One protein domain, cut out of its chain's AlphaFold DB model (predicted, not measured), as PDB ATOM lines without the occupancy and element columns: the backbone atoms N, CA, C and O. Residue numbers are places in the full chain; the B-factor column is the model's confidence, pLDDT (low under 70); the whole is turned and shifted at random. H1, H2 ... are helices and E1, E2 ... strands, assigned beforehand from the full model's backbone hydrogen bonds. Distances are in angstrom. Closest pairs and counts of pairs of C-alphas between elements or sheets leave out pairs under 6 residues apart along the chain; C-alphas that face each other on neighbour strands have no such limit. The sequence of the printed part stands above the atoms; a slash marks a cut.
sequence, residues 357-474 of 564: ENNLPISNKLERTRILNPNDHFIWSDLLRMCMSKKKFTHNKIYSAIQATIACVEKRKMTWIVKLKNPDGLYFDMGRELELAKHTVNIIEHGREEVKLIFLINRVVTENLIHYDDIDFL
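What this domain is: This is residues 357 to 474 of the 564 residues of an uncharacterized protein of Diversispora epigaea (UniProt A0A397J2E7). Three helices, H1, H2 and H3, lie between two small antiparallel sheets: the meander E1 E2 E3, each strand the antiparallel neighbour of the one before, and at the other end the short hairpin E4 E5. H1 and H2 form a helical hairpin, and residues 467 to 468 of the final stretch pair briefly with E1. The 118 printed residues, under half in named elements, hold H1 H2 E1 E2 E3 E4 E5 H3 in chain order; the class is mixed. The whole is compact, with a radius of gyration of the C-alphas of 14.0 A and spans of 46 by 33 by 27 A.

How they stand to each other: E2, residues 414 to 422, is the inner strand between E1, residues 406 to 410, and E3, residues 425 to 431; N 409 and O 415 are 2.8 A apart, N 420 and O 427 2.8 A. H1, residues 380 to 388, is on this sheet, over none of its strands; the closest C-alphas of H1 and E2, those of Trp 380 and Leu 420, are 5.6 A apart. H2, residues 395 to 405, and H3, residues 453 to 462, only graze it. H1 and H2 touch, closest at the C-alphas of Trp 380 and Thr 405, 5.4 A, at a shallow tilt of 34 degrees, only just short of steep, opposite ways. H2 and H3 only just touch, with 3 pairs of C-alphas within 8 A, the closest those of Ile 402 and Ile 457, 7.1 A; they are about perpendicular, 76 degrees. E4, residues 440 to 443, and E5, residues 450 to 452, have N 441 and O 451 2.8 A apart. In H1, H2 and H3 every O i to N i+4 pair is within hydrogen-bond range.

Where its parts are: E2 measures 25.2 A, E3 19.7 A and H2 15.7 A from first to last C-alpha. H1 begins at C-alpha 380 (195.710, 134.706, 110.230); H3 ends at C-alpha 462 (198.856, 125.346, 128.096).

The domain as a whole: The two C-alphas farthest apart, those of Arg 448 and Leu 474, are 46.0 A apart. The printed part has no cut and no long link. Its mean pLDDT is 74.5; 39 residues are under 70, among them 468 to 474.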
ATOM      1  N   GLU A 357     211.278 132.967 127.828       73.12
ATOM      2  CA  GLU A 357     209.877 133.116 127.451       73.12
ATOM      3  C   GLU A 357     208.984 132.729 128.631       73.12
ATOM      4  O   GLU A 357     208.171 133.551 129.043       73.12
ATOM      5  N   ASN A 358     209.192 131.561 129.248       69.69
ATOM      6  CA  ASN A 358     208.418 131.078 130.398       69.69
ATOM      7  C   ASN A 358     208.416 132.040 131.598       69.69
ATOM      8  O   ASN A 358     207.424 132.091 132.324       69.69
ATOM      9  N   ASN A 359     209.470 132.841 131.770       74.25
ATOM     10  CA  ASN A 359     209.567 133.844 132.832       74.25
ATOM     11  C   ASN A 359     208.829 135.163 132.528       74.25
ATOM     12  O   ASN A 359     208.586 135.948 133.447       74.25
ATOM     13  N   LEU A 360     208.469 135.439 131.268       77.38
ATOM     14  CA  LEU A 360     207.701 136.635 130.904       77.38
ATOM     15  C   LEU A 360     206.211 136.446 131.222       77.38
ATOM     16  O   LEU A 360     205.663 135.384 130.925       77.38
ATOM     17  N   PRO A 361     205.515 137.457 131.771       71.12
ATOM     18  CA  PRO A 361     204.088 137.352 132.042       71.12
ATOM     19  C   PRO A 361     203.311 137.187 130.736       71.12
ATOM     20  O   PRO A 361     203.501 137.935 129.776       71.12
ATOM     21  N   ILE A 362     202.405 136.214 130.705       66.31
ATOM     22  CA  ILE A 362     201.477 136.056 129.590       66.31
ATOM     23  C   ILE A 362     200.337 137.048 129.789       66.31
ATOM     24  O   ILE A 362     199.839 137.222 130.900       66.31
ATOM     25  N   SER A 363     199.963 137.731 128.707       63.47
ATOM     26  CA  SER A 363     198.898 138.737 128.695       63.47
ATOM     27  C   SER A 363     197.640 138.271 129.443       63.47
ATOM     28  O   SER A 363     197.260 137.103 129.359       63.47
ATOM     29  N   ASN A 364     196.994 139.202 130.153       58.06
ATOM     30  CA  ASN A 364     195.845 138.935 131.018       58.06
ATOM     31  C   ASN A 364     194.752 138.136 130.293       58.06
ATOM     32  O   ASN A 364     194.351 138.481 129.180       58.06
ATOM     33  N   LYS A 365     194.218 137.116 130.971       55.03
ATOM     34  CA  LYS A 365     193.001 136.414 130.562       55.03
ATOM     35  C   LYS A 365     191.862 137.433 130.442       55.03
ATOM     36  O   LYS A 365     191.377 137.932 131.454       55.03
ATOM     37  N   LEU A 366     191.474 137.791 129.217       58.22
ATOM     38  CA  LEU A 366     190.310 138.650 128.995       58.22
ATOM     39  C   LEU A 366     189.028 137.896 129.386       58.22
ATOM     40  O   LEU A 366     188.906 136.703 129.121       58.22
ATOM     41  N   GLU A 367     188.047 138.611 129.949       47.97
ATOM     42  CA  GLU A 367     186.704 138.069 130.232       47.97
ATOM     43  C   GLU A 367     185.976 137.597 128.963       47.97
ATOM     44  O   GLU A 367     185.142 136.697 129.023       47.97
ATOM     45  N   ARG A 368     186.309 138.183 127.805       55.44
ATOM     46  CA  ARG A 368     185.754 137.828 126.496       55.44
ATOM     47  C   ARG A 368     186.862 137.437 125.533       55.44
ATOM     48  O   ARG A 368     187.882 138.117 125.425       55.44
ATOM     49  N   THR A 369     186.639 136.365 124.785       64.44
ATOM     50  CA  THR A 369     187.635 135.839 123.857       64.44
ATOM     51  C   THR A 369     187.808 136.744 122.640       64.44
ATOM     52  O   THR A 369     186.840 137.196 122.023       64.44
ATOM     53  N   ARG A 370     189.064 137.056 122.298       71.12
ATOM     54  CA  ARG A 370     189.377 138.032 121.240       71.12
ATOM     55  C   ARG A 370     189.041 137.534 119.844       71.12
ATOM     56  O   ARG A 370     188.631 138.335 119.011       71.12
ATOM     57  N   ILE A 371     189.164 136.231 119.599       72.31
ATOM     58  CA  ILE A 371     188.855 135.639 118.294       72.31
ATOM     59  C   ILE A 371     187.399 135.882 117.856       72.31
ATOM     60  O   ILE A 371     187.140 136.078 116.669       72.31
ATOM     61  N   LEU A 372     186.470 135.970 118.815       62.03
ATOM     62  CA  LEU A 372     185.042 136.230 118.592       62.03
ATOM     63  C   LEU A 372     184.666 137.710 118.664       62.03
ATOM     64  O   LEU A 372     183.491 138.055 118.549       62.03
ATOM     65  N   ASN A 373     185.626 138.598 118.922       68.06
ATOM     66  CA  ASN A 373     185.345 140.020 118.953       68.06
ATOM     67  C   ASN A 373     185.196 140.527 117.505       68.06
ATOM     68  O   ASN A 373     186.186 140.520 116.765       68.06
ATOM     69  N   PRO A 374     184.001 140.990 117.085       59.47
ATOM     70  CA  PRO A 374     183.786 141.481 115.722       59.47
ATOM     71  C   PRO A 374     184.587 142.757 115.426       59.47
ATOM     72  O   PRO A 374     184.896 143.036 114.271       59.47
ATOM     73  N   ASN A 375     184.982 143.495 116.469       66.75
ATOM     74  CA  ASN A 375     185.825 144.685 116.357       66.75
ATOM     75  C   ASN A 375     187.325 144.349 116.320       66.75
ATOM     76  O   ASN A 375     188.150 145.246 116.151       66.75
ATOM     77  N   ASP A 376     187.708 143.082 116.518       71.88
ATOM     78  CA  ASP A 376     189.098 142.664 116.362       71.88
ATOM     79  C   ASP A 376     189.358 142.327 114.891       71.88
ATOM     80  O   ASP A 376     188.776 141.400 114.323       71.88
ATOM     81  N   HIS A 377     190.219 143.117 114.258       75.06
ATOM     82  CA  HIS A 377     190.514 143.008 112.832       75.06
ATOM     83  C   HIS A 377     191.719 142.119 112.522       75.06
ATOM     84  O   HIS A 377     192.033 141.950 111.345       75.06
ATOM     85  N   PHE A 378     192.395 141.559 113.533       83.19
ATOM     86  CA  PHE A 378     193.494 140.635 113.278       83.19
ATOM     87  C   PHE A 378     192.977 139.358 112.614       83.19
ATOM     88  O   PHE A 378     192.027 138.727 113.082       83.19
ATOM     89  N   ILE A 379     193.648 138.970 111.534       83.69
ATOM     90  CA  ILE A 379     193.414 137.717 110.814       83.69
ATOM     91  C   ILE A 379     194.710 136.923 110.676       83.69
ATOM     92  O   ILE A 379     195.811 137.456 110.812       83.69
ATOM     93  N   TRP A 380     194.593 135.636 110.372       86.75
ATOM     94  CA  TRP A 380     195.710 134.706 110.230       86.75
ATOM     95  C   TRP A 380     196.831 135.216 109.322       86.75
ATOM     96  O   TRP A 380     198.010 135.155 109.674       86.75
ATOM     97  N   SER A 381     196.473 135.815 108.184       84.44
ATOM     98  CA  SER A 381     197.451 136.396 107.261       84.44
ATOM     99  C   SER A 381     198.251 137.546 107.875       84.44
ATOM    100  O   SER A 381     199.375 137.796 107.446       84.44
ATOM    101  N   ASP A 382     197.711 138.251 108.871       89.56
ATOM    102  CA  ASP A 382     198.442 139.301 109.580       89.56
ATOM    103  C   ASP A 382     199.509 138.702 110.490       89.56
ATOM    104  O   ASP A 382     200.639 139.186 110.480       89.56
ATOM    105  N   LEU A 383     199.188 137.622 111.208       89.56
ATOM    106  CA  LEU A 383     200.151 136.904 112.043       89.56
ATOM    107  C   LEU A 383     201.273 136.283 111.194       89.56
ATOM    108  O   LEU A 383     202.454 136.420 111.524       89.56
ATOM    109  N   LEU A 384     200.935 135.698 110.042       88.50
ATOM    110  CA  LEU A 384     201.933 135.229 109.078       88.50
ATOM    111  C   LEU A 384     202.779 136.379 108.517       88.50
ATOM    112  O   LEU A 384     204.002 136.270 108.426       88.50
ATOM    113  N   ARG A 385     202.159 137.520 108.184       88.69
ATOM    114  CA  ARG A 385     202.879 138.713 107.719       88.69
ATOM    115  C   ARG A 385     203.818 139.257 108.791       88.69
ATOM    116  O   ARG A 385     204.905 139.716 108.447       88.69
ATOM    117  N   MET A 386     203.449 139.180 110.070       90.31
ATOM    118  CA  MET A 386     204.349 139.519 111.173       90.31
ATOM    119  C   MET A 386     205.595 138.627 111.145       90.31
ATOM    120  O   MET A 386     206.701 139.169 111.132       90.31
ATOM    121  N   CYS A 387     205.433 137.309 111.003       88.38
ATOM    122  CA  CYS A 387     206.549 136.362 110.890       88.38
ATOM    123  C   CYS A 387     207.453 136.661 109.678       88.38
ATOM    124  O   CYS A 387     208.669 136.758 109.805       88.38
ATOM    125  N   MET A 388     206.866 136.909 108.501       86.75
ATOM    126  CA  MET A 388     207.628 137.169 107.269       86.75
ATOM    127  C   MET A 388     208.300 138.551 107.228       86.75
ATOM    128  O   MET A 388     209.274 138.748 106.504       86.75
ATOM    129  N   SER A 389     207.788 139.530 107.979       85.75
ATOM    130  CA  SER A 389     208.223 140.928 107.862       85.75
ATOM    131  C   SER A 389     209.624 141.217 108.403       85.75
ATOM    132  O   SER A 389     210.133 142.313 108.161       85.75
ATOM    133  N   LYS A 390     210.218 140.297 109.180       79.81
ATOM    134  CA  LYS A 390     211.465 140.496 109.952       79.81
ATOM    135  C   LYS A 390     211.463 141.736 110.864       79.81
ATOM    136  O   LYS A 390     212.498 142.125 111.402       79.81
ATOM    137  N   LYS A 391     210.307 142.382 111.048       88.25
ATOM    138  CA  LYS A 391     210.142 143.502 111.973       88.25
ATOM    139  C   LYS A 391     210.094 142.962 113.393       88.25
ATOM    140  O   LYS A 391     209.584 141.870 113.629       88.25
ATOM    141  N   LYS A 392     210.597 143.755 114.336       89.25
ATOM    142  CA  LYS A 392     210.486 143.436 115.758       89.25
ATOM    143  C   LYS A 392     209.112 143.844 116.277       89.25
ATOM    144  O   LYS A 392     208.652 144.956 116.006       89.25
ATOM    145  N   PHE A 393     208.478 142.960 117.035       90.19
ATOM    146  CA  PHE A 393     207.195 143.205 117.685       90.19
ATOM    147  C   PHE A 393     207.337 143.053 119.196       90.19
ATOM    148  O   PHE A 393     208.185 142.306 119.671       90.19
ATOM    149  N   THR A 394     206.515 143.772 119.955       88.50
ATOM    150  CA  THR A 394     206.430 143.562 121.404       88.50
ATOM    151  C   THR A 394     205.770 142.219 121.696       88.50
ATOM    152  O   THR A 394     204.880 141.785 120.952       88.50
ATOM    153  N   HIS A 395     206.154 141.600 122.808       87.38
ATOM    154  CA  HIS A 395     205.584 140.350 123.311       87.38
ATOM    155  C   HIS A 395     204.049 140.415 123.361       87.38
ATOM    156  O   HIS A 395     203.363 139.647 122.685       87.38
ATOM    157  N   ASN A 396     203.499 141.456 123.992       86.81
ATOM    158  CA  ASN A 396     202.052 141.685 124.074       86.81
ATOM    159  C   ASN A 396     201.346 141.733 122.712       86.81
ATOM    160  O   ASN A 396     200.210 141.271 122.586       86.81
ATOM    161  N   LYS A 397     201.987 142.299 121.682       88.50
ATOM    162  CA  LYS A 397     201.391 142.411 120.346       88.50
ATOM    163  C   LYS A 397     201.315 141.054 119.650       88.50
ATOM    164  O   LYS A 397     200.329 140.790 118.968       88.50
ATOM    165  N   ILE A 398     202.320 140.201 119.839       89.62
ATOM    166  CA  ILE A 398     202.330 138.837 119.301       89.62
ATOM    167  C   ILE A 398     201.250 137.991 119.969       89.62
ATOM    168  O   ILE A 398     200.419 137.412 119.279       89.62
ATOM    169  N   TYR A 399     201.199 137.994 121.300       88.62
ATOM    170  CA  TYR A 399     200.188 137.250 122.052       88.62
ATOM    171  C   TYR A 399     198.768 137.737 121.752       88.62
ATOM    172  O   TYR A 399     197.859 136.928 121.576       88.62
ATOM    173  N   SER A 400     198.591 139.051 121.595       87.38
ATOM    174  CA  SER A 400     197.337 139.648 121.123       87.38
ATOM    175  C   SER A 400     196.913 139.113 119.758       87.38
ATOM    176  O   SER A 400     195.753 138.756 119.577       87.38
ATOM    177  N   ALA A 401     197.846 139.057 118.804       89.81
ATOM    178  CA  ALA A 401     197.571 138.551 117.467       89.81
ATOM    179  C   ALA A 401     197.237 137.053 117.496       89.81
ATOM    180  O   ALA A 401     196.281 136.643 116.847       89.81
ATOM    181  N   ILE A 402     197.950 136.247 118.290       89.75
ATOM    182  CA  ILE A 402     197.654 134.816 118.458       89.75
ATOM    183  C   ILE A 402     196.233 134.624 119.015       89.75
ATOM    184  O   ILE A 402     195.429 133.938 118.391       89.75
ATOM    185  N   GLN A 403     195.883 135.290 120.121       86.19
ATOM    186  CA  GLN A 403     194.555 135.174 120.747       86.19
ATOM    187  C   GLN A 403     193.400 135.672 119.863       86.19
ATOM    188  O   GLN A 403     192.263 135.231 120.021       86.19
ATOM    189  N   ALA A 404     193.665 136.623 118.967       84.88
ATOM    190  CA  ALA A 404     192.663 137.161 118.052       84.88
ATOM    191  C   ALA A 404     192.461 136.302 116.793       84.88
ATOM    192  O   ALA A 404     191.446 136.454 116.115       84.88
ATOM    193  N   THR A 405     193.413 135.423 116.465       86.62
ATOM    194  CA  THR A 405     193.437 134.714 115.175       86.62
ATOM    195  C   THR A 405     193.318 133.204 115.284       86.62
ATOM    196  O   THR A 405     192.868 132.588 114.321       86.62
ATOM    197  N   ILE A 406     193.695 132.616 116.421       86.50
ATOM    198  CA  ILE A 406     193.737 131.166 116.613       86.50
ATOM    199  C   ILE A 406     192.920 130.781 117.844       86.50
ATOM    200  O   ILE A 406     193.045 131.391 118.907       86.50
ATOM    201  N   ALA A 407     192.126 129.728 117.702       82.75
ATOM    202  CA  ALA A 407     191.555 128.980 118.808       82.75
ATOM    203  C   ALA A 407     191.878 127.491 118.655       82.75
ATOM    204  O   ALA A 407     192.113 126.988 117.557       82.75
ATOM    205  N   CYS A 408     191.900 126.795 119.778       79.88
ATOM    206  CA  CYS A 408     192.122 125.370 119.891       79.88
ATOM    207  C   CYS A 408     190.937 124.748 120.617       79.88
ATOM    208  O   CYS A 408     190.548 125.224 121.678       79.88
ATOM    209  N   VAL A 409     190.420 123.646 120.086       71.94
ATOM    210  CA  VAL A 409     189.328 122.898 120.702       71.94
ATOM    211  C   VAL A 409     189.751 121.456 120.897       71.94
ATOM    212  O   VAL A 409     190.164 120.784 119.944       71.94
ATOM    213  N   GLU A 410     189.672 120.990 122.139       61.59
ATOM    214  CA  GLU A 410     190.022 119.625 122.511       61.59
ATOM    215  C   GLU A 410     188.760 118.763 122.595       61.59
ATOM    216  O   GLU A 410     187.949 118.893 123.500       61.59
ATOM    217  N   LYS A 411     188.596 117.863 121.615       54.09
ATOM    218  CA  LYS A 411     187.604 116.773 121.665       54.09
ATOM    219  C   LYS A 411     188.286 115.438 121.962       54.09
ATOM    220  O   LYS A 411     188.394 115.011 123.100       54.09
ATOM    221  N   ARG A 412     188.773 114.773 120.906       43.44
ATOM    222  CA  ARG A 412     189.604 113.545 120.959       43.44
ATOM    223  C   ARG A 412     191.017 113.759 120.401       43.44
ATOM    224  O   ARG A 412     191.919 112.963 120.639       43.44
ATOM    225  N   LYS A 413     191.177 114.808 119.589       57.16
ATOM    226  CA  LYS A 413     192.423 115.336 119.029       57.16
ATOM    227  C   LYS A 413     192.278 116.849 118.938       57.16
ATOM    228  O   LYS A 413     191.169 117.344 118.722       57.16
ATOM    229  N   MET A 414     193.396 117.546 119.069       63.06
ATOM    230  CA  MET A 414     193.455 118.999 118.982       63.06
ATOM    231  C   MET A 414     192.964 119.470 117.608       63.06
ATOM    232  O   MET A 414     193.497 119.050 116.580       63.06
ATOM    233  N   THR A 415     191.917 120.294 117.594       73.25
ATOM    234  CA  THR A 415     191.383 120.916 116.377       73.25
ATOM    235  C   THR A 415     191.627 122.412 116.445       73.25
ATOM    236  O   THR A 415     191.321 123.052 117.449       73.25
ATOM    237  N   TRP A 416     192.183 122.971 115.379       80.94
ATOM    238  CA  TRP A 416     192.526 124.380 115.292       80.94
ATOM    239  C   TRP A 416     191.457 125.133 114.517       80.94
ATOM    240  O   TRP A 416     191.072 124.712 113.428       80.94
ATOM    241  N   ILE A 417     191.015 126.258 115.068       79.25
ATOM    242  CA  ILE A 417     190.168 127.235 114.390       79.25
ATOM    243  C   ILE A 417     191.030 128.442 114.058       79.25
ATOM    244  O   ILE A 417     191.712 128.987 114.931       79.25
ATOM    245  N   VAL A 418     190.970 128.884 112.811       80.94
ATOM    246  CA  VAL A 418     191.770 129.995 112.309       80.94
ATOM    247  C   VAL A 418     190.864 131.055 111.704       80.94
ATOM    248  O   VAL A 418     190.034 130.762 110.849       80.94
ATOM    249  N   LYS A 419     191.038 132.308 112.127       80.50
ATOM    250  CA  LYS A 419     190.301 133.460 111.596       80.50
ATOM    251  C   LYS A 419     190.933 133.962 110.300       80.50
ATOM    252  O   LYS A 419     192.086 134.395 110.291       80.50
ATOM    253  N   LEU A 420     190.173 133.959 109.215       77.12
ATOM    254  CA  LEU A 420     190.605 134.310 107.863       77.12
ATOM    255  C   LEU A 420     189.740 135.435 107.280       77.12
ATOM    256  O   LEU A 420     188.721 135.830 107.846       77.12
ATOM    257  N   LYS A 421     190.172 135.968 106.134       77.31
ATOM    258  CA  LYS A 421     189.438 136.977 105.364       77.31
ATOM    259  C   LYS A 421     189.442 136.622 103.884       77.31
ATOM    260  O   LYS A 421     190.497 136.299 103.338       77.31
ATOM    261  N   ASN A 422     188.285 136.716 103.245       71.38
ATOM    262  CA  ASN A 422     188.107 136.665 101.796       71.38
ATOM    263  C   ASN A 422     187.491 138.005 101.312       71.38
ATOM    264  O   ASN A 422     187.273 138.906 102.131       71.38
ATOM    265  N   PRO A 423     187.264 138.198  99.998       61.88
ATOM    266  CA  PRO A 423     186.589 139.394  99.489       61.88
ATOM    267  C   PRO A 423     185.196 139.616 100.095       61.88
ATOM    268  O   PRO A 423     184.801 140.764 100.270       61.88
ATOM    269  N   ASP A 424     184.516 138.531 100.471       53.47
ATOM    270  CA  ASP A 424     183.145 138.525 100.994       53.47
ATOM    271  C   ASP A 424     183.056 138.739 102.517       53.47
ATOM    272  O   ASP A 424     181.959 138.771 103.063       53.47
ATOM    273  N   GLY A 425     184.189 138.871 103.224       62.31
ATOM    274  CA  GLY A 425     184.221 139.150 104.660       62.31
ATOM    275  C   GLY A 425     185.198 138.298 105.478       62.31
ATOM    276  O   GLY A 425     186.176 137.735 104.981       62.31
ATOM    277  N   LEU A 426     184.977 138.275 106.793       63.84
ATOM    278  CA  LEU A 426     185.714 137.421 107.730       63.84
ATOM    279  C   LEU A 426     185.053 136.042 107.804       63.84
ATOM    280  O   LEU A 426     183.830 135.948 107.843       63.84
ATOM    281  N   TYR A 427     185.858 134.986 107.881       65.88
ATOM    282  CA  TYR A 427     185.381 133.615 108.076       65.88
ATOM    283  C   TYR A 427     186.357 132.815 108.946       65.88
ATOM    284  O   TYR A 427     187.463 133.276 109.236       65.88
ATOM    285  N   PHE A 428     185.954 131.618 109.370       75.38
ATOM    286  CA  PHE A 428     186.794 130.704 110.143       75.38
ATOM    287  C   PHE A 428     187.044 129.418 109.363       75.38
ATOM    288  O   PHE A 428     186.111 128.858 108.792       75.38
ATOM    289  N   ASP A 429     188.287 128.952 109.367       69.62
ATOM    290  CA  ASP A 429     188.665 127.631 108.865       69.62
ATOM    291  C   ASP A 429     189.007 126.701 110.031       69.62
ATOM    292  O   ASP A 429     189.458 127.153 111.089       69.62
ATOM    293  N   MET A 430     188.760 125.407 109.844       75.44
ATOM    294  CA  MET A 430     188.950 124.380 110.863       75.44
ATOM    295  C   MET A 430     189.823 123.253 110.327       75.44
ATOM    296  O   MET A 430     189.480 122.583 109.356       75.44
ATOM    297  N   GLY A 431     190.937 122.999 111.011       64.75
ATOM    298  CA  GLY A 431     191.940 122.037 110.571       64.75
ATOM    299  C   GLY A 431     192.533 121.223 111.715       64.75
ATOM    300  O   GLY A 431     192.527 121.626 112.877       64.75
ATOM    301  N   ARG A 432     193.068 120.046 111.375       54.91
ATOM    302  CA  ARG A 432     193.755 119.160 112.334       54.91
ATOM    303  C   ARG A 432     195.231 119.506 112.522       54.91
ATOM    304  O   ARG A 432     195.826 119.081 113.504       54.91
ATOM    305  N   GLU A 433     195.814 120.276 111.609       65.75
ATOM    306  CA  GLU A 433     197.226 120.651 111.643       65.75
ATOM    307  C   GLU A 433     197.395 122.115 111.238       65.75
ATOM    308  O   GLU A 433     196.792 122.582 110.273       65.75
ATOM    309  N   LEU A 434     198.242 122.829 111.979       68.12
ATOM    310  CA  LEU A 434     198.778 124.118 111.566       68.12
ATOM    311  C   LEU A 434     200.237 123.887 111.154       68.12
ATOM    312  O   LEU A 434     201.058 123.477 111.979       68.12
ATOM    313  N   GLU A 435     200.598 124.162 109.899       67.50
ATOM    314  CA  GLU A 435     201.994 124.081 109.443       67.50
ATOM    315  C   GLU A 435     202.845 125.245 110.004       67.50
ATOM    316  O   GLU A 435     203.207 126.200 109.313       67.50
ATOM    317  N   LEU A 436     203.178 125.186 111.296       69.25
ATOM    318  CA  LEU A 436     203.823 126.288 112.033       69.25
ATOM    319  C   LEU A 436     205.320 126.112 112.247       69.25
ATOM    320  O   LEU A 436     206.001 127.076 112.589       69.25
ATOM    321  N   ALA A 437     205.846 124.904 112.036       60.66
ATOM    322  CA  ALA A 437     207.238 124.564 112.337       60.66
ATOM    323  C   ALA A 437     208.264 125.443 111.594       60.66
ATOM    324  O   ALA A 437     209.397 125.586 112.048       60.66
ATOM    325  N   LYS A 438     207.855 126.044 110.469       76.25
ATOM    326  CA  LYS A 438     208.687 126.895 109.607       76.25
ATOM    327  C   LYS A 438     208.659 128.382 109.992       76.25
ATOM    328  O   LYS A 438     209.442 129.149 109.447       76.25
ATOM    329  N   HIS A 439     207.761 128.799 110.886       82.94
ATOM    330  CA  HIS A 439     207.517 130.212 111.168       82.94
ATOM    331  C   HIS A 439     208.213 130.659 112.455       82.94
ATOM    332  O   HIS A 439     207.975 130.111 113.535       82.94
ATOM    333  N   THR A 440     209.049 131.688 112.340       88.50
ATOM    334  CA  THR A 440     209.694 132.381 113.457       88.50
ATOM    335  C   THR A 440     209.230 133.829 113.542       88.50
ATOM    336  O   THR A 440     208.746 134.406 112.567       88.50
ATOM    337  N   VAL A 441     209.356 134.425 114.726       88.25
ATOM    338  CA  VAL A 441     209.021 135.826 114.949       88.25
ATOM    339  C   VAL A 441     210.063 136.532 115.805       88.25
ATOM    340  O   VAL A 441     210.640 135.965 116.731       88.25
ATOM    341  N   ASN A 442     210.302 137.797 115.466       89.19
ATOM    342  CA  ASN A 442     211.260 138.662 116.136       89.19
ATOM    343  C   ASN A 442     210.556 139.433 117.261       89.19
ATOM    344  O   ASN A 442     209.755 140.336 116.994       89.19
ATOM    345  N   ILE A 443     210.864 139.089 118.510       86.81
ATOM    346  CA  ILE A 443     210.284 139.714 119.706       86.81
ATOM    347  C   ILE A 443     211.312 140.671 120.321       86.81
ATOM    348  O   ILE A 443     212.478 140.314 120.475       86.81
ATOM    349  N   ILE A 444     210.899 141.898 120.653       85.12
ATOM    350  CA  ILE A 444     211.796 142.954 121.163       85.12
ATOM    351  C   ILE A 444     212.478 142.522 122.467       85.12
ATOM    352  O   ILE A 444     213.679 142.724 122.633       85.12
ATOM    353  N   GLU A 445     211.711 141.903 123.356       84.06
ATOM    354  CA  GLU A 445     212.115 141.425 124.676       84.06
ATOM    355  C   GLU A 445     213.159 140.292 124.599       84.06
ATOM    356  O   GLU A 445     213.959 140.139 125.515       84.06
ATOM    357  N   HIS A 446     213.221 139.575 123.469       74.88
ATOM    358  CA  HIS A 446     214.217 138.531 123.177       74.88
ATOM    359  C   HIS A 446     215.442 139.049 122.402       74.88
ATOM    360  O   HIS A 446     216.323 138.292 121.994       74.88
ATOM    361  N   GLY A 447     215.547 140.365 122.197       75.69
ATOM    362  CA  GLY A 447     216.741 140.993 121.637       75.69
ATOM    363  C   GLY A 447     216.940 140.732 120.138       75.69
ATOM    364  O   GLY A 447     216.324 141.403 119.300       75.69
ATOM    365  N   ARG A 448     217.910 139.878 119.781       67.06
ATOM    366  CA  ARG A 448     218.260 139.523 118.384       67.06
ATOM    367  C   ARG A 448     217.831 138.105 117.996       67.06
ATOM    368  O   ARG A 448     218.005 137.742 116.837       67.06
ATOM    369  N   GLU A 449     217.318 137.332 118.941       76.81
ATOM    370  CA  GLU A 449     216.982 135.928 118.732       76.81
ATOM    371  C   GLU A 449     215.538 135.778 118.246       76.81
ATOM    372  O   GLU A 449     214.618 136.457 118.708       76.81
ATOM    373  N   GLU A 450     215.350 134.891 117.273       82.00
ATOM    374  CA  GLU A 450     214.047 134.583 116.695       82.00
ATOM    375  C   GLU A 450     213.366 133.449 117.464       82.00
ATOM    376  O   GLU A 450     213.959 132.400 117.714       82.00
ATOM    377  N   VAL A 451     212.086 133.630 117.793       84.19
ATOM    378  CA  VAL A 451     211.299 132.635 118.531       84.19
ATOM    379  C   VAL A 451     210.387 131.894 117.562       84.19
ATOM    380  O   VAL A 451     209.695 132.524 116.760       84.19
ATOM    381  N   LYS A 452     210.345 130.555 117.610       86.12
ATOM    382  CA  LYS A 452     209.403 129.808 116.757       86.12
ATOM    383  C   LYS A 452     207.971 130.073 117.210       86.12
ATOM    384  O   LYS A 452     207.650 129.929 118.390       86.12
ATOM    385  N   LEU A 453     207.098 130.381 116.257       85.81
ATOM    386  CA  LEU A 453     205.696 130.707 116.515       85.81
ATOM    387  C   LEU A 453     204.961 129.559 117.226       85.81
ATOM    388  O   LEU A 453     204.136 129.803 118.102       85.81
ATOM    389  N   ILE A 454     205.307 128.309 116.901       83.19
ATOM    390  CA  ILE A 454     204.729 127.122 117.544       83.19
ATOM    391  C   ILE A 454     204.962 127.091 119.063       83.19
ATOM    392  O   ILE A 454     204.071 126.683 119.799       83.19
ATOM    393  N   PHE A 455     206.112 127.574 119.552       83.00
ATOM    394  CA  PHE A 455     206.386 127.608 120.992       83.00
ATOM    395  C   PHE A 455     205.455 128.587 121.711       83.00
ATOM    396  O   PHE A 455     204.894 128.256 122.752       83.00
ATOM    397  N   LEU A 456     205.233 129.758 121.114       86.75
ATOM    398  CA  LEU A 456     204.336 130.782 121.651       86.75
ATOM    399  C   LEU A 456     202.880 130.297 121.666       86.75
ATOM    400  O   LEU A 456     202.161 130.518 122.638       86.75
ATOM    401  N   ILE A 457     202.459 129.596 120.608       85.50
ATOM    402  CA  ILE A 457     201.114 129.016 120.499       85.50
ATOM    403  C   ILE A 457     200.906 127.913 121.542       85.50
ATOM    404  O   ILE A 457     199.921 127.939 122.273       85.50
ATOM    405  N   ASN A 458     201.845 126.977 121.679       82.12
ATOM    406  CA  ASN A 458     201.740 125.915 122.683       82.12
ATOM    407  C   ASN A 458     201.669 126.476 124.108       82.12
ATOM    408  O   ASN A 458     200.948 125.948 124.956       82.12
ATOM    409  N   ARG A 459     202.369 127.585 124.362       81.31
ATOM    410  CA  ARG A 459     202.323 128.271 125.649       81.31
ATOM    411  C   ARG A 459     200.939 128.859 125.946       81.31
ATOM    412  O   ARG A 459     200.399 128.593 127.014       81.31
ATOM    413  N   VAL A 460     200.311 129.574 125.004       81.38
ATOM    414  CA  VAL A 460     198.937 130.097 125.213       81.38
ATOM    415  C   VAL A 460     197.867 129.007 125.303       81.38
ATOM    416  O   VAL A 460     196.832 129.230 125.930       81.38
ATOM    417  N   VAL A 461     198.098 127.842 124.695       78.50
ATOM    418  CA  VAL A 461     197.233 126.663 124.856       78.50
ATOM    419  C   VAL A 461     197.352 126.109 126.271       78.50
ATOM    420  O   VAL A 461     196.333 125.928 126.928       78.50
ATOM    421  N   THR A 462     198.581 125.885 126.748       75.50
ATOM    422  CA  THR A 462     198.856 125.346 128.096       75.50
ATOM    423  C   THR A 462     198.231 126.218 129.187       75.50
ATOM    424  O   THR A 462     197.744 125.725 130.197       75.50
ATOM    425  N   GLU A 463     198.185 127.524 128.943       77.56
ATOM    426  CA  GLU A 463     197.643 128.535 129.859       77.56
ATOM    427  C   GLU A 463     196.134 128.762 129.671       77.56
ATOM    428  O   GLU A 463     195.537 129.659 130.269       77.56
ATOM    429  N   ASN A 464     195.499 127.933 128.838       73.62
ATOM    430  CA  ASN A 464     194.066 127.914 128.579       73.62
ATOM    431  C   ASN A 464     193.510 129.273 128.096       73.62
ATOM    432  O   ASN A 464     192.403 129.676 128.457       73.62
ATOM    433  N   LEU A 465     194.303 130.018 127.310       77.44
ATOM    434  CA  LEU A 465     193.932 131.341 126.779       77.44
ATOM    435  C   LEU A 465     193.284 131.271 125.400       77.44
ATOM    436  O   LEU A 465     192.523 132.161 125.026       77.44
ATOM    437  N   ILE A 466     193.615 130.230 124.640       78.88
ATOM    438  CA  ILE A 466     193.011 129.942 123.336       78.88
ATOM    439  C   ILE A 466     192.424 128.532 123.275       78.88
ATOM    440  O   ILE A 466     192.067 128.086 122.191       78.88
ATOM    441  N   HIS A 467     192.375 127.822 124.401       73.50
ATOM    442  CA  HIS A 467     191.847 126.469 124.494       73.50
ATOM    443  C   HIS A 467     190.382 126.504 124.953       73.50
ATOM    444  O   HIS A 467     190.024 127.273 125.846       73.50
ATOM    445  N   TYR A 468     189.541 125.706 124.300       69.88
ATOM    446  CA  TYR A 468     188.100 125.650 124.521       69.88
ATOM    447  C   TYR A 468     187.641 124.193 124.620       69.88
ATOM    448  O   TYR A 468     188.092 123.347 123.847       69.88
ATOM    449  N   ASP A 469     186.715 123.933 125.545       55.44
ATOM    450  CA  ASP A 469     186.249 122.579 125.874       55.44
ATOM    451  C   ASP A 469     185.306 121.994 124.798       55.44
ATOM    452  O   ASP A 469     185.332 120.796 124.537       55.44
ATOM    453  N   ASP A 470     184.487 122.829 124.143       50.16
ATOM    454  CA  ASP A 470     183.666 122.444 122.982       50.16
ATOM    455  C   ASP A 470     183.275 123.683 122.146       50.16
ATOM    456  O   ASP A 470     183.296 124.811 122.644       50.16
ATOM    457  N   ILE A 471     182.909 123.472 120.877       45.91
ATOM    458  CA  ILE A 471     182.256 124.468 120.014       45.91
ATOM    459  C   ILE A 471     180.805 124.043 119.834       45.91
ATOM    460  O   ILE A 471     180.552 123.001 119.224       45.91
ATOM    461  N   ASP A 472     179.866 124.879 120.274       37.56
ATOM    462  CA  ASP A 472     178.455 124.701 119.948       37.56
ATOM    463  C   ASP A 472     178.097 125.568 118.729       37.56
ATOM    464  O   ASP A 472     178.195 126.802 118.754       37.56
ATOM    465  N   PHE A 473     177.738 124.914 117.622       36.03
ATOM    466  CA  PHE A 473     177.301 125.587 116.400       36.03
ATOM    467  C   PHE A 473     175.788 125.785 116.476       36.03
ATOM    468  O   PHE A 473     175.016 124.866 116.201       36.03
ATOM    469  N   LEU A 474     175.347 126.992 116.836       34.22
ATOM    470  CA  LEU A 474     173.921 127.311 116.852       34.22
ATOM    471  C   LEU A 474     173.412 127.520 115.417       34.22
ATOM    472  O   LEU A 474     173.885 128.402 114.697       34.22
TER     473      LEU A 474